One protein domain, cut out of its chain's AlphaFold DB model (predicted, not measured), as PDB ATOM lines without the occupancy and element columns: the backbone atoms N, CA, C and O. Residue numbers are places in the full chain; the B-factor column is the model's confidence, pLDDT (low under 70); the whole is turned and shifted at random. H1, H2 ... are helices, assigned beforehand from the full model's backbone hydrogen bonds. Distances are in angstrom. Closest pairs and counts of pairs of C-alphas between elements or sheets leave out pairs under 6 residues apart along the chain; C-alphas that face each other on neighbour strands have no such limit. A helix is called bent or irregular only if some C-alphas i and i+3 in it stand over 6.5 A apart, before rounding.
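Overview. This is residues 4 to 67 of the 68 residues of an uncharacterized protein of Serratia fonticola (UniProt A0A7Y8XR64). Three helices, H1, H2 and H3, form a loose group at one end of a drawn-out chain, and a single helix, H4, lies by itself at the other end. The two short helices H1 and H2 meet each other, the longer H3 stands next to them with few contacts, and the long link of residues 38 to 53, together with H4, makes much of the length. The printed part has 64 residues with four named helices, in the order H1, H2, H3, H4, and no named strand; the class is all helix. The whole is extended, with a radius of gyration of the C-alphas of 20.7 A, and the C-alphas span 64 by 27 by 12 A along their three main axes.

Arrangement. The printed part begins with H1, residues 4 to 10, and a tight link of 4 residues joins it to H2, residues 15 to 19. H1 and H2 touch, with 4 pairs of C-alphas within 8 A; their closest C-alphas are those of Ala 7 and Pro 15, 5.5 A apart, and their centres are 9.1 A apart. A second tight link, of 3 residues, joins H2 to H3, residues 23 to 37. H2 and H3 are close but not clearly touching, with 2 pairs of C-alphas within 8 A; the closest are those of Ala 19 and Leu 26, 7.9 A apart. H1 and H3 are also close but not clearly touching, with 1 pair of C-alphas within 8 A, those of Met 6 and Trp 29 at 7.8 A. The lines of H1 and H3 are about perpendicular, at 90 degrees, and their centres are 11.5 A apart. A long link of 16 residues then leads from H3 to H4, residues 54 to 65. H4 touches no helix: H1 and H4 are apart, H2 and H4 are apart, and H3 and H4 are apart, with no C-alpha of the one within 8 A of the other. In H1, H2, H3 and H4 every pair of O i and N i+4 inside the helix is within hydrogen-bond range.

Along the chain. H1 runs from Phe 4, with its C-alpha at (470.613, 394.234, 371.872), to Phe 10, and measures 9.9 A from first to last C-alpha. H2 runs from Pro 15 to Ala 19 and measures 6.3 A. H3, the longest helix with 15 residues, runs from Ala 23, with its C-alpha at (485.696, 389.842, 371.236), to Asn 37 and measures 20.8 A. H4 runs from Asp 54 to Leu 65, whose C-alpha is at (517.412, 400.522, 339.891), and measures 16.9 A. None of these helices is bent.

Size, cuts and confidence. The two C-alphas farthest apart are those of Pro 13 and Gly 66, at 64.5 A, and the first and last printed C-alphas, those of Phe 4 and His 67, are 58.6 A apart. The printed part has no cut. The links from H1 to H2 and from H2 to H3 are tight, and the link from H3 to H4 is long. Residues 36 to 43 stand free, of which 36 and 37 belong to H3, and so do residues 46 to 51 of the long link. Residues 61 to 67, of which 61 to 65 belong to H4, stand free as well. The mean pLDDT of the printed part is 74.7, and 17 residues are under 70: residues 38 to 52 and residues 66 to 67.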
ATOM      1  N   PHE A   4     472.024 394.438 372.177       75.38
ATOM      2  CA  PHE A   4     470.613 394.234 371.872       75.38
ATOM      3  C   PHE A   4     470.261 394.323 370.375       75.38
ATOM      4  O   PHE A   4     469.548 393.470 369.869       75.38
ATOM      5  N   SER A   5     470.792 395.304 369.638       75.50
ATOM      6  CA  SER A   5     470.567 395.427 368.186       75.50
ATOM      7  C   SER A   5     471.240 394.304 367.403       75.50
ATOM      8  O   SER A   5     470.774 393.908 366.340       75.50
ATOM      9  N   MET A   6     472.352 393.790 367.927       78.12
ATOM     10  CA  MET A   6     473.021 392.634 367.347       78.12
ATOM     11  C   MET A   6     472.220 391.356 367.630       78.12
ATOM     12  O   MET A   6     471.993 390.580 366.712       78.12
ATOM     13  N   ALA A   7     471.712 391.189 368.855       81.75
ATOM     14  CA  ALA A   7     470.819 390.091 369.231       81.75
ATOM     15  C   ALA A   7     469.548 390.052 368.365       81.75
ATOM     16  O   ALA A   7     469.216 389.002 367.823       81.75
ATOM     17  N   ASP A   8     468.929 391.212 368.127       80.19
ATOM     18  CA  ASP A   8     467.798 391.368 367.207       80.19
ATOM     19  C   ASP A   8     468.155 390.941 365.769       80.19
ATOM     20  O   ASP A   8     467.410 390.193 365.140       80.19
ATOM     21  N   HIS A   9     469.349 391.300 365.275       77.12
ATOM     22  CA  HIS A   9     469.806 390.901 363.939       77.12
ATOM     23  C   HIS A   9     470.022 389.388 363.790       77.12
ATOM     24  O   HIS A   9     469.782 388.834 362.717       77.12
ATOM     25  N   PHE A  10     470.460 388.721 364.857       79.00
ATOM     26  CA  PHE A  10     470.634 387.269 364.892       79.00
ATOM     27  C   PHE A  10     469.341 386.502 365.205       79.00
ATOM     28  O   PHE A  10     469.340 385.275 365.128       79.00
ATOM     29  N   GLY A  11     468.252 387.193 365.559       80.06
ATOM     30  CA  GLY A  11     467.026 386.562 366.051       80.06
ATOM     31  C   GLY A  11     467.199 385.888 367.416       80.06
ATOM     32  O   GLY A  11     466.404 385.023 367.780       80.06
ATOM     33  N   GLU A  12     468.239 386.259 368.169       80.12
ATOM     34  CA  GLU A  12     468.495 385.728 369.504       80.12
ATOM     35  C   GLU A  12     467.785 386.597 370.554       80.12
ATOM     36  O   GLU A  12     468.094 387.782 370.685       80.12
ATOM     37  N   PRO A  13     466.850 386.037 371.342       70.81
ATOM     38  CA  PRO A  13     466.124 386.797 372.357       70.81
ATOM     39  C   PRO A  13     466.982 387.151 373.583       70.81
ATOM     40  O   PRO A  13     466.615 388.051 374.338       70.81
ATOM     41  N   ASP A  14     468.110 386.461 373.806       79.50
ATOM     42  CA  ASP A  14     469.002 386.718 374.944       79.50
ATOM     43  C   ASP A  14     470.286 387.463 374.510       79.50
ATOM     44  O   ASP A  14     471.162 386.870 373.868       79.50
ATOM     45  N   PRO A  15     470.480 388.734 374.920       77.06
ATOM     46  CA  PRO A  15     471.682 389.500 374.593       77.06
ATOM     47  C   PRO A  15     472.960 388.937 375.237       77.06
ATOM     48  O   PRO A  15     474.062 389.263 374.797       77.06
ATOM     49  N   ARG A  16     472.857 388.085 376.266       81.81
ATOM     50  CA  ARG A  16     474.018 387.469 376.929       81.81
ATOM     51  C   ARG A  16     474.698 386.433 376.051       81.81
ATOM     52  O   ARG A  16     475.913 386.297 376.124       81.81
ATOM     53  N   LYS A  17     473.942 385.740 375.196       79.88
ATOM     54  CA  LYS A  17     474.511 384.801 374.221       79.88
ATOM     55  C   LYS A  17     475.391 385.514 373.204       79.88
ATOM     56  O   LYS A  17     476.454 385.016 372.859       79.88
ATOM     57  N   ILE A  18     474.973 386.706 372.783       84.25
ATOM     58  CA  ILE A  18     475.786 387.561 371.920       84.25
ATOM     59  C   ILE A  18     477.001 388.074 372.694       84.25
ATOM     60  O   ILE A  18     478.114 387.988 372.196       84.25
ATOM     61  N   ALA A  19     476.828 388.519 373.942       82.81
ATOM     62  CA  ALA A  19     477.939 388.963 374.790       82.81
ATOM     63  C   ALA A  19     478.962 387.855 375.124       82.81
ATOM     64  O   ALA A  19     480.093 388.167 375.485       82.81
ATOM     65  N   ALA A  20     478.571 386.583 375.018       86.81
ATOM     66  CA  ALA A  20     479.450 385.432 375.209       86.81
ATOM     67  C   ALA A  20     480.312 385.115 373.975       86.81
ATOM     68  O   ALA A  20     481.213 384.278 374.064       86.81
ATOM     69  N   LEU A  21     480.054 385.756 372.829       83.38
ATOM     70  CA  LEU A  21     480.891 385.600 371.645       83.38
ATOM     71  C   LEU A  21     482.295 386.177 371.895       83.38
ATOM     72  O   LEU A  21     482.445 387.175 372.604       83.38
ATOM     73  N   PRO A  22     483.334 385.593 371.276       88.50
ATOM     74  CA  PRO A  22     484.675 386.155 371.288       88.50
ATOM     75  C   PRO A  22     484.696 387.624 370.856       88.50
ATOM     76  O   PRO A  22     483.999 388.027 369.921       88.50
ATOM     77  N   ALA A  23     485.565 388.409 371.497       84.69
ATOM     78  CA  ALA A  23     485.696 389.842 371.236       84.69
ATOM     79  C   ALA A  23     486.020 390.164 369.765       84.69
ATOM     80  O   ALA A  23     485.566 391.182 369.246       84.69
ATOM     81  N   ASP A  24     486.755 389.284 369.082       84.38
ATOM     82  CA  ASP A  24     487.083 389.420 367.659       84.38
ATOM     83  C   ASP A  24     485.820 389.404 366.778       84.38
ATOM     84  O   ASP A  24     485.589 390.299 365.964       84.38
ATOM     85  N   ILE A  25     484.922 388.453 367.053       86.62
ATOM     86  CA  ILE A  25     483.641 388.309 366.357       86.62
ATOM     87  C   ILE A  25     482.751 389.522 366.642       86.62
ATOM     88  O   ILE A  25     482.199 390.114 365.715       86.62
ATOM     89  N   LEU A  26     482.648 389.941 367.906       85.06
ATOM     90  CA  LEU A  26     481.878 391.130 368.281       85.06
ATOM     91  C   LEU A  26     482.377 392.388 367.563       85.06
ATOM     92  O   LEU A  26     481.568 393.144 367.026       85.06
ATOM     93  N   THR A  27     483.695 392.568 367.485       85.50
ATOM     94  CA  THR A  27     484.324 393.701 366.792       85.50
ATOM     95  C   THR A  27     483.982 393.701 365.302       85.50
ATOM     96  O   THR A  27     483.591 394.737 364.758       85.50
ATOM     97  N   HIS A  28     484.058 392.540 364.645       86.44
ATOM     98  CA  HIS A  28     483.700 392.402 363.234       86.44
ATOM     99  C   HIS A  28     482.239 392.787 362.973       86.44
ATOM    100  O   HIS A  28     481.937 393.591 362.090       86.44
ATOM    101  N   TRP A  29     481.321 392.261 363.781       84.00
ATOM    102  CA  TRP A  29     479.903 392.560 363.628       84.00
ATOM    103  C   TRP A  29     479.564 394.011 363.969       84.00
ATOM    104  O   TRP A  29     478.684 394.593 363.334       84.00
ATOM    105  N   GLN A  30     480.266 394.629 364.921       83.19
ATOM    106  CA  GLN A  30     480.112 396.054 365.204       83.19
ATOM    107  C   GLN A  30     480.506 396.900 363.991       83.19
ATOM    108  O   GLN A  30     479.739 397.779 363.608       83.19
ATOM    109  N   ALA A  31     481.635 396.595 363.346       85.44
ATOM    110  CA  ALA A  31     482.062 397.281 362.127       85.44
ATOM    111  C   ALA A  31     481.076 397.073 360.963       85.44
ATOM    112  O   ALA A  31     480.765 398.016 360.238       85.44
ATOM    113  N   TYR A  32     480.530 395.863 360.808       84.00
ATOM    114  CA  TYR A  32     479.515 395.570 359.792       84.00
ATOM    115  C   TYR A  32     478.220 396.365 360.010       84.00
ATOM    116  O   TYR A  32     477.672 396.942 359.069       84.00
ATOM    117  N   LEU A  33     477.722 396.425 361.250       82.00
ATOM    118  CA  LEU A  33     476.518 397.192 361.576       82.00
ATOM    119  C   LEU A  33     476.748 398.698 361.434       82.00
ATOM    120  O   LEU A  33     475.844 399.408 360.995       82.00
ATOM    121  N   ASP A  34     477.941 399.179 361.771       82.38
ATOM    122  CA  ASP A  34     478.329 400.573 361.567       82.38
ATOM    123  C   ASP A  34     478.362 400.930 360.075       82.38
ATOM    124  O   ASP A  34     477.773 401.932 359.675       82.38
ATOM    125  N   LEU A  35     478.912 400.050 359.229       81.00
ATOM    126  CA  LEU A  35     478.896 400.189 357.769       81.00
ATOM    127  C   LEU A  35     477.476 400.152 357.192       81.00
ATOM    128  O   LEU A  35     477.158 400.894 356.271       81.00
ATOM    129  N   LYS A  36     476.609 399.284 357.718       80.12
ATOM    130  CA  LYS A  36     475.224 399.149 357.248       80.12
ATOM    131  C   LYS A  36     474.363 400.360 357.622       80.12
ATOM    132  O   LYS A  36     473.498 400.756 356.843       80.12
ATOM    133  N   ASN A  37     474.580 400.928 358.808       75.06
ATOM    134  CA  ASN A  37     473.851 402.105 359.293       75.06
ATOM    135  C   ASN A  37     474.428 403.414 358.747       75.06
ATOM    136  O   ASN A  37     473.684 404.370 358.511       75.06
ATOM    137  N   SER A  38     475.733 403.451 358.490       65.25
ATOM    138  CA  SER A  38     476.366 404.508 357.720       65.25
ATOM    139  C   SER A  38     475.988 404.330 356.253       65.25
ATOM    140  O   SER A  38     476.687 403.677 355.482       65.25
ATOM    141  N   ARG A  39     474.890 404.969 355.821       59.69
ATOM    142  CA  ARG A  39     474.759 405.337 354.401       59.69
ATOM    143  C   ARG A  39     476.107 405.905 353.953       59.69
ATOM    144  O   ARG A  39     476.656 406.713 354.706       59.69
ATOM    145  N   PRO A  40     476.641 405.515 352.784       53.25
ATOM    146  CA  PRO A  40     477.973 405.925 352.377       53.25
ATOM    147  C   PRO A  40     478.015 407.450 352.293       53.25
ATOM    148  O   PRO A  40     477.567 408.051 351.321       53.25
ATOM    149  N   SER A  41     478.545 408.089 353.332       51.47
ATOM    150  CA  SER A  41     479.226 409.352 353.156       51.47
ATOM    151  C   SER A  41     480.620 408.962 352.671       51.47
ATOM    152  O   SER A  41     481.335 408.279 353.411       51.47
ATOM    153  N   PRO A  42     481.026 409.338 351.447       52.78
ATOM    154  CA  PRO A  42     482.310 408.940 350.860       52.78
ATOM    155  C   PRO A  42     483.547 409.445 351.633       52.78
ATOM    156  O   PRO A  42     484.667 409.267 351.176       52.78
ATOM    157  N   ALA A  43     483.373 410.062 352.805       54.38
ATOM    158  CA  ALA A  43     484.437 410.644 353.615       54.38
ATOM    159  C   ALA A  43     484.986 409.726 354.727       54.38
ATOM    160  O   ALA A  43     486.002 410.068 355.324       54.38
ATOM    161  N   ALA A  44     484.347 408.587 355.026       53.44
ATOM    162  CA  ALA A  44     484.780 407.688 356.110       53.44
ATOM    163  C   ALA A  44     485.267 406.315 355.621       53.44
ATOM    164  O   ALA A  44     485.353 405.365 356.402       53.44
ATOM    165  N   ALA A  45     485.626 406.203 354.338       53.09
ATOM    166  CA  ALA A  45     486.485 405.118 353.891       53.09
ATOM    167  C   ALA A  45     487.819 405.268 354.629       53.09
ATOM    168  O   ALA A  45     488.590 406.181 354.363       53.09
ATOM    169  N   GLN A  46     487.972 404.445 355.665       50.41
ATOM    170  CA  GLN A  46     489.159 403.670 355.986       50.41
ATOM    171  C   GLN A  46     490.476 404.359 355.616       50.41
ATOM    172  O   GLN A  46     490.763 404.620 354.453       50.41
ATOM    173  N   LYS A  47     491.347 404.534 356.611       50.44
ATOM    174  CA  LYS A  47     492.783 404.711 356.382       50.44
ATOM    175  C   LYS A  47     493.347 403.429 355.747       50.44
ATOM    176  O   LYS A  47     494.079 402.687 356.391       50.44
ATOM    177  N   THR A  48     492.967 403.123 354.513       50.62
ATOM    178  CA  THR A  48     493.771 402.295 353.632       50.62
ATOM    179  C   THR A  48     495.096 403.035 353.451       50.62
ATOM    180  O   THR A  48     495.107 404.272 353.373       50.62
ATOM    181  N   PRO A  49     496.246 402.339 353.431       55.03
ATOM    182  CA  PRO A  49     497.440 402.920 352.841       55.03
ATOM    183  C   PRO A  49     497.013 403.431 351.470       55.03
ATOM    184  O   PRO A  49     496.459 402.657 350.691       55.03
ATOM    185  N   ARG A  50     497.157 404.741 351.239       58.78
ATOM    186  CA  ARG A  50     496.876 405.378 349.951       58.78
ATOM    187  C   ARG A  50     497.435 404.461 348.867       58.78
ATOM    188  O   ARG A  50     498.640 404.214 348.866       58.78
ATOM    189  N   GLU A  51     496.551 403.902 348.043       65.00
ATOM    190  CA  GLU A  51     496.950 403.085 346.902       65.00
ATOM    191  C   GLU A  51     497.879 403.971 346.075       65.00
ATOM    192  O   GLU A  51     497.457 405.026 345.593       65.00
ATOM    193  N   LYS A  52     499.177 403.636 346.074       65.44
ATOM    194  CA  LYS A  52     500.175 404.392 345.320       65.44
ATOM    195  C   LYS A  52     499.707 404.379 343.872       65.44
ATOM    196  O   LYS A  52     499.414 403.306 343.342       65.44
ATOM    197  N   THR A  53     499.607 405.551 343.256       78.12
ATOM    198  CA  THR A  53     499.250 405.625 341.838       78.12
ATOM    199  C   THR A  53     500.310 404.904 341.005       78.12
ATOM    200  O   THR A  53     501.445 404.731 341.455       78.12
ATOM    201  N   ASP A  54     499.961 404.488 339.789       75.94
ATOM    202  CA  ASP A  54     500.894 403.806 338.880       75.94
ATOM    203  C   ASP A  54     502.208 404.598 338.715       75.94
ATOM    204  O   ASP A  54     503.294 404.034 338.820       75.94
ATOM    205  N   ASP A  55     502.119 405.932 338.645       79.94
ATOM    206  CA  ASP A  55     503.272 406.841 338.653       79.94
ATOM    207  C   ASP A  55     504.147 406.738 339.916       79.94
ATOM    208  O   ASP A  55     505.376 406.787 339.835       79.94
ATOM    209  N   GLU A  56     503.538 406.595 341.098       82.62
ATOM    210  CA  GLU A  56     504.261 406.463 342.369       82.62
ATOM    211  C   GLU A  56     504.957 405.100 342.471       82.62
ATOM    212  O   GLU A  56     506.060 405.022 343.013       82.62
ATOM    213  N   LEU A  57     504.350 404.035 341.936       82.31
ATOM    214  CA  LEU A  57     504.957 402.702 341.852       82.31
ATOM    215  C   LEU A  57     506.095 402.666 340.826       82.31
ATOM    216  O   LEU A  57     507.163 402.117 341.093       82.31
ATOM    217  N   PHE A  58     505.899 403.308 339.676       81.75
ATOM    218  CA  PHE A  58     506.909 403.410 338.631       81.75
ATOM    219  C   PHE A  58     508.142 404.195 339.104       81.75
ATOM    220  O   PHE A  58     509.277 403.745 338.924       81.75
ATOM    221  N   ALA A  59     507.937 405.332 339.776       86.62
ATOM    222  CA  ALA A  59     509.022 406.122 340.352       86.62
ATOM    223  C   ALA A  59     509.794 405.356 341.444       86.62
ATOM    224  O   ALA A  59     511.021 405.459 341.525       86.62
ATOM    225  N   ASP A  60     509.092 404.566 342.261       82.88
ATOM    226  CA  ASP A  60     509.685 403.701 343.287       82.88
ATOM    227  C   ASP A  60     510.586 402.625 342.656       82.88
ATOM    228  O   ASP A  60     511.743 402.468 343.051       82.88
ATOM    229  N   HIS A  61     510.126 401.979 341.580       81.75
ATOM    230  CA  HIS A  61     510.906 400.976 340.853       81.75
ATOM    231  C   HIS A  61     512.164 401.555 340.188       81.75
ATOM    232  O   HIS A  61     513.234 400.944 340.254       81.75
ATOM    233  N   LEU A  62     512.081 402.749 339.591       83.06
ATOM    234  CA  LEU A  62     513.255 403.422 339.020       83.06
ATOM    235  C   LEU A  62     514.281 403.810 340.092       83.06
ATOM    236  O   LEU A  62     515.486 403.709 339.861       83.06
ATOM    237  N   ARG A  63     513.820 404.213 341.282       78.38
ATOM    238  CA  ARG A  63     514.700 404.543 342.411       78.38
ATOM    239  C   ARG A  63     515.516 403.336 342.878       78.38
ATOM    240  O   ARG A  63     516.686 403.503 343.215       78.38
ATOM    241  N   ILE A  64     514.917 402.144 342.890       77.12
ATOM    242  CA  ILE A  64     515.595 400.893 343.271       77.12
ATOM    243  C   ILE A  64     516.692 400.537 342.257       77.12
ATOM    244  O   ILE A  64     517.759 400.073 342.646       77.12
ATOM    245  N   LEU A  65     516.459 400.802 340.970       72.31
ATOM    246  CA  LEU A  65     517.412 400.522 339.891       72.31
ATOM    247  C   LEU A  65     518.564 401.539 339.807       72.31
ATOM    248  O   LEU A  65     519.633 401.207 339.306       72.31
ATOM    249  N   GLY A  66     518.351 402.773 340.276       66.81
ATOM    250  CA  GLY A  66     519.346 403.853 340.238       66.81
ATOM    251  C   GLY A  66     520.351 403.859 341.395       66.81
ATOM    252  O   GLY A  66     521.303 404.635 341.359       66.81
ATOM    253  N   HIS A  67     520.156 403.023 342.418       58.78
ATOM    254  CA  HIS A  67     521.145 402.782 343.471       58.78
ATOM    255  C   HIS A  67     521.962 401.526 343.126       58.78
ATOM    256  O   HIS A  67     521.727 400.445 343.663       58.78
TER     257      HIS A  67